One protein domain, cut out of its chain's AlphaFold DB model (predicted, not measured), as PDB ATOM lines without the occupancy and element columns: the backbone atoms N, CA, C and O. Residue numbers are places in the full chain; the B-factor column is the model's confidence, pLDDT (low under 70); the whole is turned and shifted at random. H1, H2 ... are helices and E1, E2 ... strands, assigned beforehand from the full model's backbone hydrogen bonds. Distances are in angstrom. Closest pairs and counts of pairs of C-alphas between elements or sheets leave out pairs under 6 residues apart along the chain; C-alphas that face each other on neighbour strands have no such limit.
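AT A GLANCE: This is residues 6 to 86 of the 207 residues of the protein "Histidine kinase" of Bradyrhizobium erythrophlei (UniProt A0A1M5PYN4). A twisted four-stranded sheet has one long helix, H1, over one face, packed there by residues 36 to 43; short H2 lies off the sheet, and residues 69 to 86 have no named element. The 81 printed residues run E1 E2 E3 H1 H2 E4; the mixed sheet's order is E1 - E2 - E3 - E4. The class is mixed, helices and strands, with 40 residues in named elements; the whole is compact, radius of gyration of the C-alphas 12.2 A, spans 30 by 27 by 23 A.

IN THESE COORDINATES: Find C-alpha 10 at (14.058, 38.167, 23.352), where E1, residues 10 to 15, begins; E2, 18 to 23, and E3, 30 to 33, follow. H1, residues 36 to 52, runs 24.4 A. After H2, 57 to 60, E4, 66 to 68, ends at (-0.798, 34.091, 23.167).

HOW THE PARTS SIT: Hairpins E1-E2 (N 13 to O 20, 2.9 A) and E2-E3 (N 21 to O 31, 2.8 A) form a meander, successive antiparallel neighbours. E4 is parallel to E3 (N 67 to O 30, 2.8 A); E3, H1 H2, E4 is a strand-helix-strand unit, helices between parallel neighbours, with left-handed crossover. H1 is on the sheet, two layers, at height 9.4 A; its closest C-alphas to E3 are Leu 39 and Ser 33, 6.0 A. Every O i to N i+4 pair in H1 is within hydrogen-bond range; H2 is too short for one.

THE WHOLE: The farthest C-alphas, Gly 26 and Pro 86, are 36.9 A apart. The printed part has no cut; no link between named elements is long. pLDDT is under 70 at residues 62 to 64 and 80 to 86.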
ATOM      1  N   GLU A   6      15.774  42.534  28.372       94.06
ATOM      2  CA  GLU A   6      16.102  41.457  27.447       94.06
ATOM      3  C   GLU A   6      16.283  40.145  28.203       94.06
ATOM      4  O   GLU A   6      16.798  40.118  29.325       94.06
ATOM      5  N   TYR A   7      15.840  39.051  27.589       94.81
ATOM      6  CA  TYR A   7      15.983  37.706  28.129       94.81
ATOM      7  C   TYR A   7      16.235  36.703  27.002       94.81
ATOM      8  O   TYR A   7      15.374  36.507  26.152       94.81
ATOM      9  N   ARG A   8      17.416  36.070  26.992       90.75
ATOM     10  CA  ARG A   8      17.828  35.045  26.010       90.75
ATOM     11  C   ARG A   8      17.482  35.391  24.543       90.75
ATOM     12  O   ARG A   8      16.783  34.625  23.889       90.75
ATOM     13  N   HIS A   9      17.957  36.536  24.047       93.75
ATOM     14  CA  HIS A   9      17.673  37.061  22.694       93.75
ATOM     15  C   HIS A   9      16.214  37.461  22.422       93.75
ATOM     16  O   HIS A   9      15.850  37.753  21.285       93.75
ATOM     17  N   TYR A  10      15.379  37.560  23.458       95.44
ATOM     18  CA  TYR A  10      14.058  38.167  23.352       95.44
ATOM     19  C   TYR A  10      14.035  39.543  24.010       95.44
ATOM     20  O   TYR A  10      14.375  39.695  25.186       95.44
ATOM     21  N   ALA A  11      13.561  40.543  23.270       96.31
ATOM     22  CA  ALA A  11      13.235  41.854  23.811       96.31
ATOM     23  C   ALA A  11      11.840  41.800  24.448       96.31
ATOM     24  O   ALA A  11      10.833  41.644  23.748       96.31
ATOM     25  N   ILE A  12      11.780  41.925  25.776       96.38
ATOM     26  CA  ILE A  12      10.535  41.902  26.545       96.38
ATOM     27  C   ILE A  12      10.077  43.338  26.794       96.38
ATOM     28  O   ILE A  12      10.742  44.145  27.453       96.38
ATOM     29  N   SER A  13       8.899  43.650  26.264       96.50
ATOM     30  CA  SER A  13       8.247  44.951  26.379       96.50
ATOM     31  C   SER A  13       6.869  44.813  27.018       96.50
ATOM     32  O   SER A  13       6.248  43.752  26.981       96.50
ATOM     33  N   HIS A  14       6.392  45.885  27.642       95.00
ATOM     34  CA  HIS A  14       5.084  45.914  28.291       95.00
ATOM     35  C   HIS A  14       4.100  46.718  27.435       95.00
ATOM     36  O   HIS A  14       4.305  47.917  27.233       95.00
ATOM     37  N   LEU A  15       3.025  46.082  26.968       94.94
ATOM     38  CA  LEU A  15       1.973  46.705  26.162       94.94
ATOM     39  C   LEU A  15       0.607  46.489  26.828       94.94
ATOM     40  O   LEU A  15       0.054  45.392  26.817       94.94
ATOM     41  N   GLY A  16       0.049  47.549  27.418       93.75
ATOM     42  CA  GLY A  16      -1.214  47.455  28.157       93.75
ATOM     43  C   GLY A  16      -1.071  46.600  29.418       93.75
ATOM     44  O   GLY A  16      -0.286  46.947  30.295       93.75
ATOM     45  N   SER A  17      -1.832  45.509  29.513       93.94
ATOM     46  CA  SER A  17      -1.739  44.503  30.585       93.94
ATOM     47  C   SER A  17      -0.770  43.361  30.275       93.94
ATOM     48  O   SER A  17      -0.521  42.534  31.149       93.94
ATOM     49  N   ASN A  18      -0.248  43.299  29.049       95.94
ATOM     50  CA  ASN A  18       0.467  42.136  28.546       95.94
ATOM     51  C   ASN A  18       1.966  42.428  28.423       95.94
ATOM     52  O   ASN A  18       2.395  43.540  28.094       95.94
ATOM     53  N   PHE A  19       2.767  41.401  28.654       96.00
ATOM     54  CA  PHE A  19       4.177  41.333  28.312       96.00
ATOM     55  C   PHE A  19       4.323  40.697  26.932       96.00
ATOM     56  O   PHE A  19       3.692  39.685  26.637       96.00
ATOM     57  N   ILE A  20       5.157  41.303  26.091       96.75
ATOM     58  CA  ILE A  20       5.429  40.855  24.727       96.75
ATOM     59  C   ILE A  20       6.924  40.596  24.606       96.75
ATOM     60  O   ILE A  20       7.712  41.535  24.737       96.75
ATOM     61  N   ALA A  21       7.301  39.349  24.335       97.06
ATOM     62  CA  ALA A  21       8.657  38.960  23.974       97.06
ATOM     63  C   ALA A  21       8.761  38.846  22.452       97.06
ATOM     64  O   ALA A  21       8.073  38.028  21.841       97.06
ATOM     65  N   LYS A  22       9.629  39.653  21.841       96.38
ATOM     66  CA  LYS A  22       9.965  39.552  20.414       96.38
ATOM     67  C   LYS A  22      11.380  39.028  20.254       96.38
ATOM     68  O   LYS A  22      12.272  39.521  20.946       96.38
ATOM     69  N   SER A  23      11.566  38.059  19.361       94.12
ATOM     70  CA  SER A  23      12.903  37.581  19.007       94.12
ATOM     71  C   SER A  23      13.721  38.722  18.396       94.12
ATOM     72  O   SER A  23      13.200  39.518  17.612       94.12
ATOM     73  N   GLN A  24      14.994  38.823  18.773       94.50
ATOM     74  CA  GLN A  24      15.948  39.738  18.147       94.50
ATOM     75  C   GLN A  24      16.547  39.168  16.857       94.50
ATOM     76  O   GLN A  24      17.105  39.927  16.068       94.50
ATOM     77  N   ASP A  25      16.373  37.870  16.604       90.50
ATOM     78  CA  ASP A  25      16.960  37.174  15.452       90.50
ATOM     79  C   ASP A  25      16.201  37.433  14.136       90.50
ATOM     80  O   ASP A  25      16.510  36.851  13.099       90.50
ATOM     81  N   GLY A  26      15.218  38.340  14.154       84.44
ATOM     82  CA  GLY A  26      14.417  38.709  12.986       84.44
ATOM     83  C   GLY A  26      13.240  37.774  12.714       84.44
ATOM     84  O   GLY A  26      12.547  37.959  11.717       84.44
ATOM     85  N   ASP A  27      12.985  36.807  13.597       85.81
ATOM     86  CA  ASP A  27      11.782  35.986  13.521       85.81
ATOM     87  C   ASP A  27      10.542  36.837  13.813       85.81
ATOM     88  O   ASP A  27      10.442  37.490  14.855       85.81
ATOM     89  N   ASP A  28       9.539  36.750  12.939       86.12
ATOM     90  CA  ASP A  28       8.249  37.432  13.096       86.12
ATOM     91  C   ASP A  28       7.373  36.830  14.215       86.12
ATOM     92  O   ASP A  28       6.165  37.049  14.244       86.12
ATOM     93  N   VAL A  29       7.949  36.048  15.134       88.88
ATOM     94  CA  VAL A  29       7.222  35.400  16.229       88.88
ATOM     95  C   VAL A  29       7.296  36.261  17.487       88.88
ATOM     96  O   VAL A  29       8.364  36.486  18.061       88.88
ATOM     97  N   ALA A  30       6.133  36.714  17.951       94.44
ATOM     98  CA  ALA A  30       5.972  37.384  19.235       94.44
ATOM     99  C   ALA A  30       5.255  36.467  20.232       94.44
ATOM    100  O   ALA A  30       4.169  35.966  19.950       94.44
ATOM    101  N   LEU A  31       5.836  36.280  21.415       95.06
ATOM    102  CA  LEU A  31       5.175  35.609  22.535       95.06
ATOM    103  C   LEU A  31       4.482  36.667  23.394       95.06
ATOM    104  O   LEU A  31       5.085  37.693  23.715       95.06
ATOM    105  N   VAL A  32       3.234  36.423  23.782       95.88
ATOM    106  CA  VAL A  32       2.431  37.353  24.583       95.88
ATOM    107  C   VAL A  32       1.926  36.639  25.829       95.88
ATOM    108  O   VAL A  32       1.448  35.514  25.743       95.88
ATOM    109  N   SER A  33       2.045  37.281  26.992       95.25
ATOM    110  CA  SER A  33       1.374  36.822  28.212       95.25
ATOM    111  C   SER A  33       1.126  37.956  29.205       95.25
ATOM    112  O   SER A  33       1.917  38.890  29.295       95.25
ATOM    113  N   VAL A  34       0.071  37.863  30.006       94.56
ATOM    114  CA  VAL A  34      -0.196  38.689  31.190       94.56
ATOM    115  C   VAL A  34       0.826  38.401  32.305       94.56
ATOM    116  O   VAL A  34       1.108  39.279  33.123       94.56
ATOM    117  N   ASP A  35       1.430  37.206  32.325       92.25
ATOM    118  CA  ASP A  35       2.419  36.777  33.321       92.25
ATOM    119  C   ASP A  35       3.841  36.716  32.731       92.25
ATOM    120  O   ASP A  35       4.164  35.904  31.860       92.25
ATOM    121  N   VAL A  36       4.737  37.557  33.258       92.00
ATOM    122  CA  VAL A  36       6.145  37.609  32.838       92.00
ATOM    123  C   VAL A  36       6.894  36.304  33.113       92.00
ATOM    124  O   VAL A  36       7.792  35.943  32.354       92.00
ATOM    125  N   GLN A  37       6.548  35.577  34.177       90.69
ATOM    126  CA  GLN A  37       7.234  34.329  34.504       90.69
ATOM    127  C   GLN A  37       6.844  33.231  33.518       90.69
ATOM    128  O   GLN A  37       7.707  32.475  33.073       90.69
ATOM    129  N   ARG A  38       5.568  33.190  33.116       90.88
ATOM    130  CA  ARG A  38       5.093  32.292  32.059       90.88
ATOM    131  C   ARG A  38       5.824  32.551  30.743       90.88
ATOM    132  O   ARG A  38       6.267  31.607  30.092       90.88
ATOM    133  N   LEU A  39       5.996  33.825  30.392       93.88
ATOM    134  CA  LEU A  39       6.749  34.250  29.213       93.88
ATOM    135  C   LEU A  39       8.209  33.770  29.263       93.88
ATOM    136  O   LEU A  39       8.692  33.169  28.308       93.88
ATOM    137  N   ILE A  40       8.892  33.977  30.395       93.19
ATOM    138  CA  ILE A  40      10.277  33.525  30.623       93.19
ATOM    139  C   ILE A  40      10.389  32.001  30.504       93.19
ATOM    140  O   ILE A  40      11.274  31.500  29.814       93.19
ATOM    141  N   PHE A  41       9.470  31.261  31.122       91.06
ATOM    142  CA  PHE A  41       9.467  29.802  31.076       91.06
ATOM    143  C   PHE A  41       9.225  29.261  29.658       91.06
ATOM    144  O   PHE A  41       9.855  28.284  29.251       91.06
ATOM    145  N   ALA A  42       8.349  29.904  28.880       92.81
ATOM    146  CA  ALA A  42       8.147  29.553  27.477       92.81
ATOM    147  C   ALA A  42       9.423  29.773  26.648       92.81
ATOM    148  O   ALA A  42       9.778  28.910  25.843       92.81
ATOM    149  N   ILE A  43      10.146  30.874  26.890       94.44
ATOM    150  CA  ILE A  43      11.446  31.148  26.259       94.44
ATOM    151  C   ILE A  43      12.470  30.074  26.648       94.44
ATOM    152  O   ILE A  43      13.135  29.530  25.771       94.44
ATOM    153  N   ASP A  44      12.568  29.707  27.927       92.88
ATOM    154  CA  ASP A  44      13.473  28.637  28.367       92.88
ATOM    155  C   ASP A  44      13.149  27.305  27.681       92.88
ATOM    156  O   ASP A  44      14.052  26.629  27.202       92.88
ATOM    157  N   LYS A  45      11.865  26.951  27.540       90.19
ATOM    158  CA  LYS A  45      11.461  25.720  26.840       90.19
ATOM    159  C   LYS A  45      11.773  25.736  25.346       90.19
ATOM    160  O   LYS A  45      12.026  24.673  24.780       90.19
ATOM    161  N   LEU A  46      11.752  26.906  24.709       91.88
ATOM    162  CA  LEU A  46      12.205  27.051  23.326       91.88
ATOM    163  C   LEU A  46      13.710  26.823  23.215       91.88
ATOM    164  O   LEU A  46      14.140  26.070  22.344       91.88
ATOM    165  N   TRP A  47      14.487  27.407  24.127       91.31
ATOM    166  CA  TRP A  47      15.937  27.226  24.177       91.31
ATOM    167  C   TRP A  47      16.342  25.786  24.505       91.31
ATOM    168  O   TRP A  47      17.172  25.234  23.792       91.31
ATOM    169  N   ASP A  48      15.697  25.142  25.485       86.81
ATOM    170  CA  ASP A  48      15.868  23.708  25.778       86.81
ATOM    171  C   ASP A  48      15.636  22.866  24.506       86.81
ATOM    172  O   ASP A  48      16.361  21.913  24.205       86.81
ATOM    173  N   GLY A  49      14.606  23.225  23.732       86.88
ATOM    174  CA  GLY A  49      14.288  22.579  22.465       86.88
ATOM    175  C   GLY A  49      15.354  22.800  21.390       86.88
ATOM    176  O   GLY A  49      15.714  21.870  20.671       86.88
ATOM    177  N   LEU A  50      15.898  24.013  21.301       86.56
ATOM    178  CA  LEU A  50      16.962  24.347  20.357       86.56
ATOM    179  C   LEU A  50      18.263  23.599  20.686       86.56
ATOM    180  O   LEU A  50      18.855  22.992  19.798       86.56
ATOM    181  N   GLU A  51      18.666  23.583  21.960       85.44
ATOM    182  CA  GLU A  51      19.870  22.885  22.433       85.44
ATOM    183  C   GLU A  51      19.769  21.366  22.246       85.44
ATOM    184  O   GLU A  51      20.751  20.710  21.900       85.44
ATOM    185  N   SER A  52      18.573  20.801  22.428       85.56
ATOM    186  CA  SER A  52      18.325  19.371  22.217       85.56
ATOM    187  C   SER A  52      18.100  18.985  20.749       85.56
ATOM    188  O   SER A  52      18.033  17.794  20.443       85.56
ATOM    189  N   GLY A  53      17.985  19.953  19.833       90.25
ATOM    190  CA  GLY A  53      17.653  19.714  18.424       90.25
ATOM    191  C   GLY A  53      16.183  19.341  18.176       90.25
ATOM    192  O   GLY A  53      15.827  18.924  17.070       90.25
ATOM    193  N   TYR A  54      15.310  19.497  19.175       87.81
ATOM    194  CA  TYR A  54      13.882  19.200  19.098       87.81
ATOM    195  C   TYR A  54      13.044  20.433  19.436       87.81
ATOM    196  O   TYR A  54      12.875  20.783  20.600       87.81
ATOM    197  N   SER A  55      12.409  21.054  18.439       85.31
ATOM    198  CA  SER A  55      11.453  22.125  18.735       85.31
ATOM    199  C   SER A  55      10.182  21.581  19.410       85.31
ATOM    200  O   SER A  55       9.662  20.535  18.988       85.31
ATOM    201  N   PRO A  56       9.655  22.274  20.442       84.56
ATOM    202  CA  PRO A  56       8.480  21.818  21.171       84.56
ATOM    203  C   PRO A  56       7.263  21.639  20.258       84.56
ATOM    204  O   PRO A  56       7.035  22.429  19.342       84.56
ATOM    205  N   ALA A  57       6.438  20.623  20.524       85.12
ATOM    206  CA  ALA A  57       5.272  20.318  19.688       85.12
ATOM    207  C   ALA A  57       4.287  21.496  19.581       85.12
ATOM    208  O   ALA A  57       3.757  21.753  18.504       85.12
ATOM    209  N   TRP A  58       4.105  22.243  20.674       82.31
ATOM    210  CA  TRP A  58       3.245  23.426  20.723       82.31
ATOM    211  C   TRP A  58       3.757  24.566  19.828       82.31
ATOM    212  O   TRP A  58       2.957  25.333  19.305       82.31
ATOM    213  N   PHE A  59       5.071  24.650  19.599       85.06
ATOM    214  CA  PHE A  59       5.677  25.678  18.751       85.06
ATOM    215  C   PHE A  59       5.467  25.382  17.262       85.06
ATOM    216  O   PHE A  59       5.230  26.282  16.466       85.06
ATOM    217  N   LYS A  60       5.483  24.098  16.879       81.06
ATOM    218  CA  LYS A  60       5.307  23.659  15.482       81.06
ATOM    219  C   LYS A  60       3.885  23.834  14.946       81.06
ATOM    220  O   LYS A  60       3.687  23.800  13.738       81.06
ATOM    221  N   GLN A  61       2.893  23.940  15.826       71.81
ATOM    222  CA  GLN A  61       1.476  23.909  15.452       71.81
ATOM    223  C   GLN A  61       0.913  25.274  15.044       71.81
ATOM    224  O   GLN A  61      -0.271  25.369  14.727       71.81
ATOM    225  N   LEU A  62       1.729  26.328  15.047       66.88
ATOM    226  CA  LEU A  62       1.240  27.693  14.930       66.88
ATOM    227  C   LEU A  62       1.482  28.270  13.534       66.88
ATOM    228  O   LEU A  62       2.620  28.570  13.184       66.88
ATOM    229  N   PRO A  63       0.416  28.513  12.752       67.12
ATOM    230  CA  PRO A  63       0.489  29.329  11.542       67.12
ATOM    231  C   PRO A  63       0.503  30.844  11.842       67.12
ATOM    232  O   PRO A  63       0.277  31.640  10.936       67.12
ATOM    233  N   ILE A  64       0.696  31.259  13.103       66.62
ATOM    234  CA  ILE A  64       0.430  32.626  13.578       66.62
ATOM    235  C   ILE A  64       1.715  33.271  14.112       66.62
ATOM    236  O   ILE A  64       2.393  32.711  14.966       66.62
ATOM    237  N   HIS A  65       1.991  34.495  13.652       84.06
ATOM    238  CA  HIS A  65       3.103  35.370  14.065       84.06
ATOM    239  C   HIS A  65       3.045  35.828  15.536       84.06
ATOM    240  O   HIS A  65       3.991  36.401  16.068       84.06
ATOM    241  N   VAL A  66       1.926  35.604  16.222       90.50
ATOM    242  CA  VAL A  66       1.726  36.006  17.614       90.50
ATOM    243  C   VAL A  66       1.168  34.818  18.375       90.50
ATOM    244  O   VAL A  66       0.082  34.332  18.060       90.50
ATOM    245  N   LEU A  67       1.918  34.358  19.369       91.69
ATOM    246  CA  LEU A  67       1.518  33.283  20.258       91.69
ATOM    247  C   LEU A  67       1.070  33.864  21.595       91.69
ATOM    248  O   LEU A  67       1.888  34.362  22.368       91.69
ATOM    249  N   ASP A  68      -0.227  33.763  21.866       93.38
ATOM    250  CA  ASP A  68      -0.798  34.091  23.167       93.38
ATOM    251  C   ASP A  68      -0.655  32.893  24.120       93.38
ATOM    252  O   ASP A  68      -1.287  31.849  23.946       93.38
ATOM    253  N   LEU A  69       0.208  33.032  25.127       92.25
ATOM    254  CA  LEU A  69       0.451  32.009  26.145       92.25
ATOM    255  C   LEU A  69      -0.686  31.926  27.175       92.25
ATOM    256  O   LEU A  69      -0.682  31.016  28.011       92.25
ATOM    257  N   ASP A  70      -1.631  32.869  27.154       91.69
ATOM    258  CA  ASP A  70      -2.836  32.861  27.985       91.69
ATOM    259  C   ASP A  70      -4.042  32.225  27.301       91.69
ATOM    260  O   ASP A  70      -5.058  31.993  27.961       91.69
ATOM    261  N   ASP A  71      -3.925  31.858  26.022       91.50
ATOM    262  CA  ASP A  71      -4.944  31.059  25.352       91.50
ATOM    263  C   ASP A  71      -5.141  29.737  26.124       91.50
ATOM    264  O   ASP A  71      -4.165  29.032  26.403       91.50
ATOM    265  N   PRO A  72      -6.380  29.348  26.477       87.25
ATOM    266  CA  PRO A  72      -6.663  28.128  27.234       87.25
ATOM    267  C   PRO A  72      -6.132  26.833  26.591       87.25
ATOM    268  O   PRO A  72      -5.954  25.837  27.301       87.25
ATOM    269  N   ALA A  73      -5.864  26.813  25.281       85.06
ATOM    270  CA  ALA A  73      -5.188  25.704  24.609       85.06
ATOM    271  C   ALA A  73      -3.703  25.597  25.013       85.06
ATOM    272  O   ALA A  73      -3.191  24.493  25.231       85.06
ATOM    273  N   PHE A  74      -3.024  26.734  25.178       84.06
ATOM    274  CA  PHE A  74      -1.608  26.820  25.552       84.06
ATOM    275  C   PHE A  74      -1.394  26.899  27.062       84.06
ATOM    276  O   PHE A  74      -0.441  26.306  27.565       84.06
ATOM    277  N   ALA A  75      -2.310  27.520  27.804       82.38
ATOM    278  CA  ALA A  75      -2.236  27.677  29.255       82.38
ATOM    279  C   ALA A  75      -2.115  26.337  30.005       82.38
ATOM    280  O   ALA A  75      -1.584  26.289  31.110       82.38
ATOM    281  N   ARG A  76      -2.543  25.218  29.400       81.31
ATOM    282  CA  ARG A  76      -2.327  23.866  29.954       81.31
ATOM    283  C   ARG A  76      -0.863  23.420  29.924       81.31
ATOM    284  O   ARG A  76      -0.451  22.647  30.779       81.31
ATOM    285  N   HIS A  77      -0.096  23.880  28.941       80.62
ATOM    286  CA  HIS A  77       1.337  23.602  28.809       80.62
ATOM    287  C   HIS A  77       2.179  24.553  29.664       80.62
ATOM    288  O   HIS A  77       3.311  24.236  30.025       80.62
ATOM    289  N   PHE A  78       1.599  25.706  29.995       78.75
ATOM    290  CA  PHE A  78       2.231  26.789  30.724       78.75
ATOM    291  C   PHE A  78       1.312  27.246  31.857       78.75
ATOM    292  O   PHE A  78       0.700  28.312  31.753       78.75
ATOM    293  N   PRO A  79       1.151  26.448  32.929       71.19
ATOM    294  CA  PRO A  79       0.336  26.873  34.055       71.19
ATOM    295  C   PRO A  79       0.850  28.228  34.574       71.19
ATOM    296  O   PRO A  79       2.059  28.476  34.551       71.19
ATOM    297  N   PRO A  80      -0.046  29.146  34.986       66.31
ATOM    298  CA  PRO A  80       0.381  30.412  35.569       66.31
ATOM    299  C   PRO A  80       1.257  30.105  36.776       66.31
ATOM    300  O   PRO A  80       0.877  29.293  37.623       66.31
ATOM    301  N   ILE A  81       2.395  30.786  36.893       64.94
ATOM    302  CA  ILE A  81       3.265  30.652  38.069       64.94
ATOM    303  C   ILE A  81       2.680  31.541  39.188       64.94
ATOM    304  O   ILE A  81       3.356  32.291  39.879       64.94
ATOM    305  N   THR A  82       1.354  31.507  39.345       54.06
ATOM    306  CA  THR A  82       0.638  32.055  40.503       54.06
ATOM    307  C   THR A  82       0.658  31.085  41.668       54.06
ATOM    308  O   THR A  82       0.527  31.501  42.817       54.06
ATOM    309  N   GLU A  83       0.876  29.801  41.402       46.78
ATOM    310  CA  GLU A  83       1.346  28.907  42.439       46.78
ATOM    311  C   GLU A  83       2.835  29.179  42.571       46.78
ATOM    312  O   GLU A  83       3.624  28.842  41.687       46.78
ATOM    313  N   THR A  84       3.213  29.827  43.682       47.19
ATOM    314  CA  THR A  84       4.505  29.595  44.331       47.19
ATOM    315  C   THR A  84       4.926  28.194  43.946       47.19
ATOM    316  O   THR A  84       4.184  27.285  44.319       47.19
ATOM    317  N   VAL A  85       5.996  28.011  43.154       43.28
ATOM    318  CA  VAL A  85       6.564  26.674  42.934       43.28
ATOM    319  C   VAL A  85       6.524  26.059  44.316       43.28
ATOM    320  O   VAL A  85       7.196  26.613  45.200       43.28
ATOM    321  N   PRO A  86       5.660  25.058  44.595       42.94
ATOM    322  CA  PRO A  86       5.766  24.426  45.873       42.94
ATOM    323  C   PRO A  86       7.206  23.975  45.811       42.94
ATOM    324  O   PRO A  86       7.618  23.271  44.884       42.94
TER     325      PRO A  86